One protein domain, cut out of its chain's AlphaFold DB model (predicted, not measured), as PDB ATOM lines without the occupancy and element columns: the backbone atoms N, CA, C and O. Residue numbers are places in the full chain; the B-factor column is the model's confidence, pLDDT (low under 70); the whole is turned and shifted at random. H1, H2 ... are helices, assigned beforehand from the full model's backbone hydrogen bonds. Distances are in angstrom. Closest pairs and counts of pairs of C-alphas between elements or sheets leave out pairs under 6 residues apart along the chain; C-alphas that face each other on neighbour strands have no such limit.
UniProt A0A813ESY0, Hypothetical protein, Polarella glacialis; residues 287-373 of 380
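What this domain is: This is residues 287 to 373 of the 380 residues of the protein "Hypothetical protein" of Polarella glacialis (UniProt A0A813ESY0). Two helical hairpins are set crosswise: H3 and H4 form a narrow V that closes toward their link, and H1, with the short H2 folded back beside its second half, runs crosswise to both at the open side of the V. H5 is a small turn of helix at the far end of H4, where it makes a corner. The printed part has 87 residues with five named helices, in the order H1, H2, H3, H4, H5, and no named strand; the class is all helix, with 60 of the 87 printed residues in the helices. The whole is compact, with a radius of gyration of the C-alphas of 13.6 A, and its C-alphas span 38 by 29 by 21 A along their three main axes.

Where its parts are: The printed part begins with Asp 287, and residues 287 to 292 come before the first named helix. H1 is residues 293 to 306, from C-alpha 293 at (182.881, 197.293, 185.003) to C-alpha 306 at (166.049, 200.243, 195.695), 20.2 A from first to last C-alpha. After 9 residues comes H2, residues 316 to 322, 9.7 A long. H3, residues 328 to 344, is 24.3 A long and begins with C-alpha 328 at (182.677, 196.800, 201.001). H4, residues 350 to 366, is 24.0 A long; H3 and H4, with 17 residues each, are the longest helices. H5, residues 368 to 372, is 5.9 A long and ends with C-alpha 372 at (192.895, 189.071, 205.631).

How they stand to each other: H1 and H2 form a helical hairpin: they touch, with the C-alphas of Gln 300 and Ala 322 the closest at 6.9 A, and run opposite ways at a shallow tilt of 28 degrees. H1 touches H2 with residues 300 to 304 alone. H1 and H3 only just touch, with 3 pairs of C-alphas within 8 A; the closest are those of Leu 299 and Ala 331, 7.5 A apart. The lines of H1 and H3 are about perpendicular, at 75 degrees, and H1 touches H3 with residue 299 alone. H1 and H4 are close but not clearly touching, with the C-alphas of Val 295 and Leu 359 the closest at 7.6 A, and their lines are about perpendicular, at 88 degrees. H3 and H4 form the second helical hairpin. They touch with 10 pairs of C-alphas within 8 A, the closest those of Cys 342 and Arg 353, 6.0 A apart, and run opposite ways at a shallow tilt of 31 degrees. H3 touches H4 with residues 335 to 342 alone. H4 and H5 touch only at the corner by their link, where the C-alphas of Ala 364 and Ala 371 are the closest, 5.0 A apart. H2 is apart from H3, H4 and H5, and H5 is apart from H1 and H3 too. In H1, H2, H3, H4 and H5, every O i to N i+4 pair is within hydrogen-bond range.

The domain as a whole: The two C-alphas farthest apart are those of Ala 317 and Asp 346, at 39.9 A, while the C-alphas of Asp 287 and Gly 373, the first and last printed, are 18.4 A apart. The printed part has no cut. The links H2 to H3, H3 to H4 and H4 to H5 are tight, the link H1 to H2 is short, and no link is long. The mean pLDDT of the printed part is 72.8. It is under 70 in 18 residues, among them residues 307 to 308 and 310 to 314 in the link from H1 to H2, and residues 369 to 373, of which 369 to 372 belong to H5.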
ATOM      1  N   ASP A 287     186.961 201.190 195.898       82.56
ATOM      2  CA  ASP A 287     186.945 202.034 194.707       82.56
ATOM      3  C   ASP A 287     186.251 201.305 193.544       82.56
ATOM      4  O   ASP A 287     186.644 200.194 193.175       82.56
ATOM      5  N   SER A 288     185.202 201.911 192.983       80.06
ATOM      6  CA  SER A 288     184.419 201.300 191.906       80.06
ATOM      7  C   SER A 288     185.200 201.161 190.602       80.06
ATOM      8  O   SER A 288     184.863 200.285 189.808       80.06
ATOM      9  N   GLU A 289     186.239 201.975 190.381       81.75
ATOM     10  CA  GLU A 289     187.097 201.884 189.191       81.75
ATOM     11  C   GLU A 289     188.001 200.648 189.218       81.75
ATOM     12  O   GLU A 289     188.456 200.180 188.177       81.75
ATOM     13  N   LYS A 290     188.245 200.089 190.409       80.00
ATOM     14  CA  LYS A 290     189.080 198.894 190.577       80.00
ATOM     15  C   LYS A 290     188.291 197.587 190.505       80.00
ATOM     16  O   LYS A 290     188.890 196.517 190.583       80.00
ATOM     17  N   LEU A 291     186.965 197.661 190.390       78.00
ATOM     18  CA  LEU A 291     186.090 196.504 190.207       78.00
ATOM     19  C   LEU A 291     185.839 196.243 188.715       78.00
ATOM     20  O   LEU A 291     185.913 197.171 187.908       78.00
ATOM     21  N   PRO A 292     185.466 195.008 188.328       77.94
ATOM     22  CA  PRO A 292     184.985 194.746 186.977       77.94
ATOM     23  C   PRO A 292     183.817 195.676 186.625       77.94
ATOM     24  O   PRO A 292     182.872 195.810 187.405       77.94
ATOM     25  N   LEU A 293     183.859 196.282 185.434       75.81
ATOM     26  CA  LEU A 293     182.881 197.293 185.003       75.81
ATOM     27  C   LEU A 293     181.429 196.808 185.125       75.81
ATOM     28  O   LEU A 293     180.546 197.556 185.529       75.81
ATOM     29  N   ARG A 294     181.169 195.537 184.805       76.50
ATOM     30  CA  ARG A 294     179.826 194.958 184.930       76.50
ATOM     31  C   ARG A 294     179.346 194.932 186.387       76.50
ATOM     32  O   ARG A 294     178.221 195.334 186.647       76.50
ATOM     33  N   VAL A 295     180.214 194.580 187.338       79.19
ATOM     34  CA  VAL A 295     179.883 194.567 188.776       79.19
ATOM     35  C   VAL A 295     179.623 195.975 189.302       79.19
ATOM     36  O   VAL A 295     178.675 196.181 190.060       79.19
ATOM     37  N   SER A 296     180.441 196.959 188.912       78.75
ATOM     38  CA  SER A 296     180.229 198.342 189.350       78.75
ATOM     39  C   SER A 296     178.903 198.897 188.818       78.75
ATOM     40  O   SER A 296     178.145 199.489 189.587       78.75
ATOM     41  N   LEU A 297     178.564 198.621 187.555       79.00
ATOM     42  CA  LEU A 297     177.281 198.998 186.958       79.00
ATOM     43  C   LEU A 297     176.088 198.275 187.594       79.00
ATOM     44  O   LEU A 297     175.069 198.914 187.863       79.00
ATOM     45  N   ASP A 298     176.191 196.973 187.858       79.50
ATOM     46  CA  ASP A 298     175.105 196.189 188.453       79.50
ATOM     47  C   ASP A 298     174.816 196.640 189.889       79.50
ATOM     48  O   ASP A 298     173.656 196.833 190.262       79.50
ATOM     49  N   LEU A 299     175.860 196.915 190.676       78.94
ATOM     50  CA  LEU A 299     175.720 197.486 192.014       78.94
ATOM     51  C   LEU A 299     175.106 198.891 191.976       78.94
ATOM     52  O   LEU A 299     174.217 199.186 192.776       78.94
ATOM     53  N   GLN A 300     175.520 199.746 191.037       76.56
ATOM     54  CA  GLN A 300     174.933 201.079 190.861       76.56
ATOM     55  C   GLN A 300     173.454 201.008 190.460       76.56
ATOM     56  O   GLN A 300     172.626 201.713 191.038       76.56
ATOM     57  N   ARG A 301     173.094 200.125 189.522       80.00
ATOM     58  CA  ARG A 301     171.698 199.896 189.117       80.00
ATOM     59  C   ARG A 301     170.860 199.349 190.263       80.00
ATOM     60  O   ARG A 301     169.729 199.790 190.440       80.00
ATOM     61  N   HIS A 302     171.401 198.424 191.053       78.81
ATOM     62  CA  HIS A 302     170.709 197.897 192.225       78.81
ATOM     63  C   HIS A 302     170.416 199.004 193.248       78.81
ATOM     64  O   HIS A 302     169.285 199.117 193.717       78.81
ATOM     65  N   LEU A 303     171.392 199.873 193.532       74.50
ATOM     66  CA  LEU A 303     171.206 201.026 194.422       74.50
ATOM     67  C   LEU A 303     170.153 202.015 193.892       74.50
ATOM     68  O   LEU A 303     169.366 202.544 194.672       74.50
ATOM     69  N   GLN A 304     170.105 202.239 192.575       74.31
ATOM     70  CA  GLN A 304     169.081 203.077 191.940       74.31
ATOM     71  C   GLN A 304     167.681 202.451 192.027       74.31
ATOM     72  O   GLN A 304     166.721 203.153 192.335       74.31
ATOM     73  N   ARG A 305     167.555 201.134 191.807       74.81
ATOM     74  CA  ARG A 305     166.272 200.408 191.868       74.81
ATOM     75  C   ARG A 305     165.689 200.330 193.274       74.81
ATOM     76  O   ARG A 305     164.475 200.430 193.436       74.81
ATOM     77  N   GLN A 306     166.527 200.232 194.307       70.50
ATOM     78  CA  GLN A 306     166.049 200.243 195.695       70.50
ATOM     79  C   GLN A 306     165.259 201.513 196.047       70.50
ATOM     80  O   GLN A 306     164.342 201.438 196.859       70.50
ATOM     81  N   ALA A 307     165.559 202.650 195.409       64.25
ATOM     82  CA  ALA A 307     164.803 203.887 195.596       64.25
ATOM     83  C   ALA A 307     163.382 203.813 195.004       64.25
ATOM     84  O   ALA A 307     162.489 204.515 195.468       64.25
ATOM     85  N   THR A 308     163.170 202.969 193.989       66.56
ATOM     86  CA  THR A 308     161.885 202.814 193.289       66.56
ATOM     87  C   THR A 308     161.047 201.639 193.798       66.56
ATOM     88  O   THR A 308     159.832 201.653 193.649       66.56
ATOM     89  N   GLU A 309     161.671 200.635 194.418       72.81
ATOM     90  CA  GLU A 309     161.035 199.373 194.840       72.81
ATOM     91  C   GLU A 309     160.613 199.361 196.328       72.81
ATOM     92  O   GLU A 309     160.429 198.303 196.925       72.81
ATOM     93  N   GLY A 310     160.463 200.534 196.956       57.81
ATOM     94  CA  GLY A 310     160.045 200.658 198.362       57.81
ATOM     95  C   GLY A 310     161.152 200.392 199.394       57.81
ATOM     96  O   GLY A 310     160.862 200.231 200.579       57.81
ATOM     97  N   GLY A 311     162.417 200.351 198.962       61.38
ATOM     98  CA  GLY A 311     163.583 200.339 199.844       61.38
ATOM     99  C   GLY A 311     163.918 201.729 200.404       61.38
ATOM    100  O   GLY A 311     163.287 202.732 200.074       61.38
ATOM    101  N   LEU A 312     164.944 201.806 201.263       59.94
ATOM    102  CA  LEU A 312     165.464 203.092 201.746       59.94
ATOM    103  C   LEU A 312     166.017 203.897 200.560       59.94
ATOM    104  O   LEU A 312     167.016 203.509 199.953       59.94
ATOM    105  N   ALA A 313     165.384 205.027 200.245       59.72
ATOM    106  CA  ALA A 313     165.864 205.932 199.211       59.72
ATOM    107  C   ALA A 313     167.204 206.555 199.637       59.72
ATOM    108  O   ALA A 313     167.288 207.283 200.629       59.72
ATOM    109  N   TYR A 314     168.267 206.266 198.886       64.44
ATOM    110  CA  TYR A 314     169.566 206.902 199.084       64.44
ATOM    111  C   TYR A 314     169.509 208.375 198.671       64.44
ATOM    112  O   TYR A 314     168.879 208.732 197.675       64.44
ATOM    113  N   SER A 315     170.204 209.240 199.413       70.56
ATOM    114  CA  SER A 315     170.319 210.646 199.025       70.56
ATOM    115  C   SER A 315     171.063 210.780 197.683       70.56
ATOM    116  O   SER A 315     171.941 209.963 197.382       70.56
ATOM    117  N   PRO A 316     170.796 211.829 196.884       73.94
ATOM    118  CA  PRO A 316     171.530 212.079 195.639       73.94
ATOM    119  C   PRO A 316     173.052 212.149 195.845       73.94
ATOM    120  O   PRO A 316     173.817 211.667 195.013       73.94
ATOM    121  N   ALA A 317     173.491 212.675 196.993       70.19
ATOM    122  CA  ALA A 317     174.895 212.704 197.391       70.19
ATOM    123  C   ALA A 317     175.465 211.296 197.653       70.19
ATOM    124  O   ALA A 317     176.596 211.014 197.263       70.19
ATOM    125  N   ALA A 318     174.689 210.392 198.261       67.31
ATOM    126  CA  ALA A 318     175.094 209.001 198.462       67.31
ATOM    127  C   ALA A 318     175.163 208.221 197.137       67.31
ATOM    128  O   ALA A 318     176.074 207.417 196.955       67.31
ATOM    129  N   LEU A 319     174.262 208.498 196.188       69.75
ATOM    130  CA  LEU A 319     174.310 207.916 194.841       69.75
ATOM    131  C   LEU A 319     175.516 208.428 194.034       69.75
ATOM    132  O   LEU A 319     176.178 207.634 193.373       69.75
ATOM    133  N   GLN A 320     175.851 209.720 194.128       74.81
ATOM    134  CA  GLN A 320     177.074 210.270 193.525       74.81
ATOM    135  C   GLN A 320     178.347 209.727 194.187       74.81
ATOM    136  O   GLN A 320     179.329 209.455 193.499       74.81
ATOM    137  N   ALA A 321     178.344 209.515 195.506       72.31
ATOM    138  CA  ALA A 321     179.454 208.862 196.193       72.31
ATOM    139  C   ALA A 321     179.619 207.403 195.732       72.31
ATOM    140  O   ALA A 321     180.740 206.979 195.459       72.31
ATOM    141  N   ALA A 322     178.509 206.678 195.538       67.94
ATOM    142  CA  ALA A 322     178.488 205.302 195.036       67.94
ATOM    143  C   ALA A 322     179.007 205.141 193.594       67.94
ATOM    144  O   ALA A 322     179.383 204.037 193.197       67.94
ATOM    145  N   GLN A 323     179.068 206.229 192.815       74.06
ATOM    146  CA  GLN A 323     179.714 206.230 191.496       74.06
ATOM    147  C   GLN A 323     181.241 206.137 191.571       74.06
ATOM    148  O   GLN A 323     181.861 205.794 190.570       74.06
ATOM    149  N   LYS A 324     181.832 206.464 192.729       77.69
ATOM    150  CA  LYS A 324     183.283 206.462 192.962       77.69
ATOM    151  C   LYS A 324     183.707 205.404 193.977       77.69
ATOM    152  O   LYS A 324     184.764 204.801 193.844       77.69
ATOM    153  N   THR A 325     182.914 205.197 195.027       79.69
ATOM    154  CA  THR A 325     183.232 204.246 196.094       79.69
ATOM    155  C   THR A 325     182.004 203.456 196.521       79.69
ATOM    156  O   THR A 325     180.951 204.001 196.836       79.69
ATOM    157  N   LEU A 326     182.138 202.135 196.554       76.75
ATOM    158  CA  LEU A 326     181.090 201.204 196.949       76.75
ATOM    159  C   LEU A 326     181.359 200.681 198.358       76.75
ATOM    160  O   LEU A 326     182.495 200.403 198.744       76.75
ATOM    161  N   LEU A 327     180.299 200.498 199.145       78.50
ATOM    162  CA  LEU A 327     180.428 199.871 200.458       78.50
ATOM    163  C   LEU A 327     180.977 198.448 200.296       78.50
ATOM    164  O   LEU A 327     180.396 197.635 199.574       78.50
ATOM    165  N   PHE A 328     182.042 198.122 201.033       74.56
ATOM    166  CA  PHE A 328     182.677 196.800 201.001       74.56
ATOM    167  C   PHE A 328     181.670 195.654 201.175       74.56
ATOM    168  O   PHE A 328     181.706 194.662 200.453       74.56
ATOM    169  N   ARG A 329     180.706 195.819 202.091       72.81
ATOM    170  CA  ARG A 329     179.654 194.825 202.355       72.81
ATOM    171  C   ARG A 329     178.757 194.566 201.138       72.81
ATOM    172  O   ARG A 329     178.294 193.440 200.975       72.81
ATOM    173  N   SER A 330     178.504 195.576 200.309       76.19
ATOM    174  CA  SER A 330     177.689 195.440 199.097       76.19
ATOM    175  C   SER A 330     178.445 194.678 198.010       76.19
ATOM    176  O   SER A 330     177.908 193.713 197.472       76.19
ATOM    177  N   ALA A 331     179.710 195.037 197.765       76.81
ATOM    178  CA  ALA A 331     180.573 194.317 196.826       76.81
ATOM    179  C   ALA A 331     180.763 192.848 197.239       76.81
ATOM    180  O   ALA A 331     180.640 191.938 196.423       76.81
ATOM    181  N   LEU A 332     180.960 192.607 198.537       74.06
ATOM    182  CA  LEU A 332     181.089 191.267 199.094       74.06
ATOM    183  C   LEU A 332     179.807 190.427 198.945       74.06
ATOM    184  O   LEU A 332     179.873 189.265 198.555       74.06
ATOM    185  N   ARG A 333     178.630 190.993 199.248       75.12
ATOM    186  CA  ARG A 333     177.346 190.288 199.065       75.12
ATOM    187  C   ARG A 333     177.110 189.913 197.607       75.12
ATOM    188  O   ARG A 333     176.633 188.815 197.347       75.12
ATOM    189  N   HIS A 334     177.463 190.801 196.683       78.88
ATOM    190  CA  HIS A 334     177.355 190.537 195.255       78.88
ATOM    191  C   HIS A 334     178.296 189.409 194.817       78.88
ATOM    192  O   HIS A 334     177.854 188.494 194.133       78.88
ATOM    193  N   ALA A 335     179.543 189.391 195.305       76.94
ATOM    194  CA  ALA A 335     180.469 188.282 195.061       76.94
ATOM    195  C   ALA A 335     179.923 186.932 195.567       76.94
ATOM    196  O   ALA A 335     180.024 185.922 194.876       76.94
ATOM    197  N   LEU A 336     179.303 186.906 196.754       73.44
ATOM    198  CA  LEU A 336     178.689 185.690 197.304       73.44
ATOM    199  C   LEU A 336     177.457 185.234 196.509       73.44
ATOM    200  O   LEU A 336     177.283 184.035 196.309       73.44
ATOM    201  N   ALA A 337     176.608 186.168 196.073       74.06
ATOM    202  CA  ALA A 337     175.438 185.859 195.255       74.06
ATOM    203  C   ALA A 337     175.855 185.274 193.899       74.06
ATOM    204  O   ALA A 337     175.430 184.173 193.561       74.06
ATOM    205  N   LEU A 338     176.778 185.944 193.205       76.00
ATOM    206  CA  LEU A 338     177.308 185.501 191.917       76.00
ATOM    207  C   LEU A 338     177.961 184.115 192.018       76.00
ATOM    208  O   LEU A 338     177.745 183.254 191.169       76.00
ATOM    209  N   ARG A 339     178.701 183.854 193.103       74.31
ATOM    210  CA  ARG A 339     179.255 182.523 193.375       74.31
ATOM    211  C   ARG A 339     178.164 181.470 193.572       74.31
ATOM    212  O   ARG A 339     178.273 180.394 192.999       74.31
ATOM    213  N   ARG A 340     177.137 181.755 194.379       72.00
ATOM    214  CA  ARG A 340     176.027 180.815 194.622       72.00
ATOM    215  C   ARG A 340     175.276 180.489 193.335       72.00
ATOM    216  O   ARG A 340     174.933 179.332 193.132       72.00
ATOM    217  N   GLU A 341     175.060 181.475 192.470       73.31
ATOM    218  CA  GLU A 341     174.463 181.268 191.148       73.31
ATOM    219  C   GLU A 341     175.358 180.396 190.265       73.31
ATOM    220  O   GLU A 341     174.889 179.409 189.700       73.31
ATOM    221  N   CYS A 342     176.663 180.680 190.220       75.50
ATOM    222  CA  CYS A 342     177.612 179.825 189.511       75.50
ATOM    223  C   CYS A 342     177.570 178.383 190.032       75.50
ATOM    224  O   CYS A 342     177.513 177.455 189.234       75.50
ATOM    225  N   ASP A 343     177.578 178.183 191.350       71.38
ATOM    226  CA  ASP A 343     177.579 176.853 191.960       71.38
ATOM    227  C   ASP A 343     176.240 176.118 191.739       71.38
ATOM    228  O   ASP A 343     176.238 174.903 191.543       71.38
ATOM    229  N   LEU A 344     175.106 176.835 191.726       72.88
ATOM    230  CA  LEU A 344     173.775 176.277 191.447       72.88
ATOM    231  C   LEU A 344     173.679 175.709 190.026       72.88
ATOM    232  O   LEU A 344     173.046 174.676 189.817       72.88
ATOM    233  N   PHE A 345     174.321 176.368 189.063       73.62
ATOM    234  CA  PHE A 345     174.317 175.967 187.658       73.62
ATOM    235  C   PHE A 345     175.596 175.219 187.236       73.62
ATOM    236  O   PHE A 345     175.897 175.189 186.049       73.62
ATOM    237  N   ASP A 346     176.375 174.657 188.173       70.69
ATOM    238  CA  ASP A 346     177.683 173.990 187.937       70.69
ATOM    239  C   ASP A 346     178.660 174.817 187.074       70.69
ATOM    240  O   ASP A 346     179.545 174.284 186.413       70.69
ATOM    241  N   GLY A 347     178.505 176.140 187.036       69.00
ATOM    242  CA  GLY A 347     179.277 177.022 186.170       69.00
ATOM    243  C   GLY A 347     178.946 176.867 184.686       69.00
ATOM    244  O   GLY A 347     179.844 177.018 183.867       69.00
ATOM    245  N   LEU A 348     177.701 176.549 184.315       71.25
ATOM    246  CA  LEU A 348     177.234 176.550 182.918       71.25
ATOM    247  C   LEU A 348     177.343 177.944 182.274       71.25
ATOM    248  O   LEU A 348     177.690 178.061 181.102       71.25
ATOM    249  N   PHE A 349     177.101 179.005 183.048       74.56
ATOM    250  CA  PHE A 349     177.224 180.392 182.594       74.56
ATOM    251  C   PHE A 349     178.662 180.897 182.766       74.56
ATOM    252  O   PHE A 349     179.043 181.465 183.791       74.56
ATOM    253  N   HIS A 350     179.496 180.667 181.751       72.44
ATOM    254  CA  HIS A 350     180.934 180.967 181.797       72.44
ATOM    255  C   HIS A 350     181.264 182.442 181.960       72.44
ATOM    256  O   HIS A 350     182.223 182.765 182.658       72.44
ATOM    257  N   SER A 351     180.452 183.334 181.392       70.62
ATOM    258  CA  SER A 351     180.589 184.779 181.583       70.62
ATOM    259  C   SER A 351     180.459 185.178 183.049       70.62
ATOM    260  O   SER A 351     181.217 186.016 183.533       70.62
ATOM    261  N   ASP A 352     179.516 184.565 183.760       71.81
ATOM    262  CA  ASP A 352     179.222 184.888 185.153       71.81
ATOM    263  C   ASP A 352     180.272 184.260 186.072       71.81
ATOM    264  O   ASP A 352     180.698 184.877 187.051       71.81
ATOM    265  N   ARG A 353     180.798 183.087 185.693       73.19
ATOM    266  CA  ARG A 353     181.933 182.474 186.384       73.19
ATOM    267  C   ARG A 353     183.220 183.283 186.229       73.19
ATOM    268  O   ARG A 353     183.886 183.542 187.226       73.19
ATOM    269  N   LEU A 354     183.533 183.730 185.013       71.06
ATOM    270  CA  LEU A 354     184.663 184.623 184.749       71.06
ATOM    271  C   LEU A 354     184.507 185.946 185.512       71.06
ATOM    272  O   LEU A 354     185.465 186.435 186.106       71.06
ATOM    273  N   LEU A 355     183.296 186.507 185.545       72.69
ATOM    274  CA  LEU A 355     183.000 187.713 186.314       72.69
ATOM    275  C   LEU A 355     183.217 187.496 187.819       72.69
ATOM    276  O   LEU A 355     183.764 188.371 188.491       72.69
ATOM    277  N   CYS A 356     182.833 186.329 188.340       75.62
ATOM    278  CA  CYS A 356     183.058 185.936 189.730       75.62
ATOM    279  C   CYS A 356     184.554 185.867 190.061       75.62
ATOM    280  O   CYS A 356     184.986 186.418 191.076       75.62
ATOM    281  N   ASP A 357     185.343 185.239 189.189       69.12
ATOM    282  CA  ASP A 357     186.794 185.115 189.330       69.12
ATOM    283  C   ASP A 357     187.486 186.493 189.276       69.12
ATOM    284  O   ASP A 357     188.277 186.840 190.158       69.12
ATOM    285  N   GLN A 358     187.123 187.339 188.307       72.81
ATOM    286  CA  GLN A 358     187.644 188.707 188.185       72.81
ATOM    287  C   GLN A 358     187.292 189.575 189.397       72.81
ATOM    288  O   GLN A 358     188.135 190.328 189.891       72.81
ATOM    289  N   LEU A 359     186.058 189.471 189.899       75.62
ATOM    290  CA  LEU A 359     185.618 190.191 191.090       75.62
ATOM    291  C   LEU A 359     186.401 189.744 192.327       75.62
ATOM    292  O   LEU A 359     186.796 190.586 193.134       75.62
ATOM    293  N   HIS A 360     186.669 188.446 192.469       74.56
ATOM    294  CA  HIS A 360     187.494 187.939 193.558       74.56
ATOM    295  C   HIS A 360     188.909 188.525 193.513       74.56
ATOM    296  O   HIS A 360     189.373 189.059 194.521       74.56
ATOM    297  N   VAL A 361     189.580 188.456 192.358       68.94
ATOM    298  CA  VAL A 361     190.946 188.978 192.182       68.94
ATOM    299  C   VAL A 361     190.989 190.481 192.457       68.94
ATOM    300  O   VAL A 361     191.870 190.962 193.174       68.94
ATOM    301  N   ALA A 362     190.006 191.229 191.951       73.75
ATOM    302  CA  ALA A 362     189.875 192.654 192.217       73.75
ATOM    303  C   ALA A 362     189.752 192.936 193.721       73.75
ATOM    304  O   ALA A 362     190.495 193.756 194.258       73.75
ATOM    305  N   LEU A 363     188.872 192.231 194.436       72.62
ATOM    306  CA  LEU A 363     188.685 192.425 195.874       72.62
ATOM    307  C   LEU A 363     189.922 192.015 196.690       72.62
ATOM    308  O   LEU A 363     190.295 192.741 197.609       72.62
ATOM    309  N   ALA A 364     190.597 190.921 196.327       70.19
ATOM    310  CA  ALA A 364     191.826 190.469 196.982       70.19
ATOM    311  C   ALA A 364     192.972 191.480 196.857       70.19
ATOM    312  O   ALA A 364     193.705 191.702 197.820       70.19
ATOM    313  N   ASN A 365     193.091 192.136 195.704       71.69
ATOM    314  CA  ASN A 365     194.138 193.127 195.460       71.69
ATOM    315  C   ASN A 365     193.822 194.506 196.051       71.69
ATOM    316  O   ASN A 365     194.730 195.298 196.295       71.69
ATOM    317  N   THR A 366     192.541 194.828 196.245       73.75
ATOM    318  CA  THR A 366     192.104 196.194 196.588       73.75
ATOM    319  C   THR A 366     191.639 196.351 198.026       73.75
ATOM    320  O   THR A 366     191.665 197.466 198.545       73.75
ATOM    321  N   SER A 367     191.237 195.263 198.683       71.94
ATOM    322  CA  SER A 367     190.749 195.279 200.057       71.94
ATOM    323  C   SER A 367     191.597 194.376 200.938       71.94
ATOM    324  O   SER A 367     191.526 193.152 200.876       71.94
ATOM    325  N   GLU A 368     192.344 194.986 201.851       70.12
ATOM    326  CA  GLU A 368     193.101 194.259 202.869       70.12
ATOM    327  C   GLU A 368     192.178 193.441 203.788       70.12
ATOM    328  O   GLU A 368     192.527 192.341 204.204       70.12
ATOM    329  N   ALA A 369     190.959 193.927 204.048       67.75
ATOM    330  CA  ALA A 369     189.949 193.180 204.795       67.75
ATOM    331  C   ALA A 369     189.476 191.928 204.036       67.75
ATOM    332  O   ALA A 369     189.170 190.913 204.661       67.75
ATOM    333  N   TYR A 370     189.450 191.984 202.701       66.25
ATOM    334  CA  TYR A 370     189.198 190.823 201.849       66.25
ATOM    335  C   TYR A 370     190.432 189.915 201.720       66.25
ATOM    336  O   TYR A 370     190.321 188.702 201.627       66.25
ATOM    337  N   ALA A 371     191.644 190.457 201.767       64.44
ATOM    338  CA  ALA A 371     192.846 189.629 201.783       64.44
ATOM    339  C   ALA A 371     193.048 188.906 203.134       64.44
ATOM    340  O   ALA A 371     193.601 187.810 203.176       64.44
ATOM    341  N   LYS A 372     192.613 189.518 204.250       59.75
ATOM    342  CA  LYS A 372     192.895 189.071 205.631       59.75
ATOM    343  C   LYS A 372     191.693 188.503 206.404       59.75
ATOM    344  O   LYS A 372     191.863 188.083 207.551       59.75
ATOM    345  N   GLY A 373     190.484 188.520 205.843       53.34
ATOM    346  CA  GLY A 373     189.265 188.065 206.528       53.34
ATOM    347  C   GLY A 373     189.308 186.583 206.949       53.34
ATOM    348  O   GLY A 373     189.789 185.738 206.201       53.34
TER     349      GLY A 373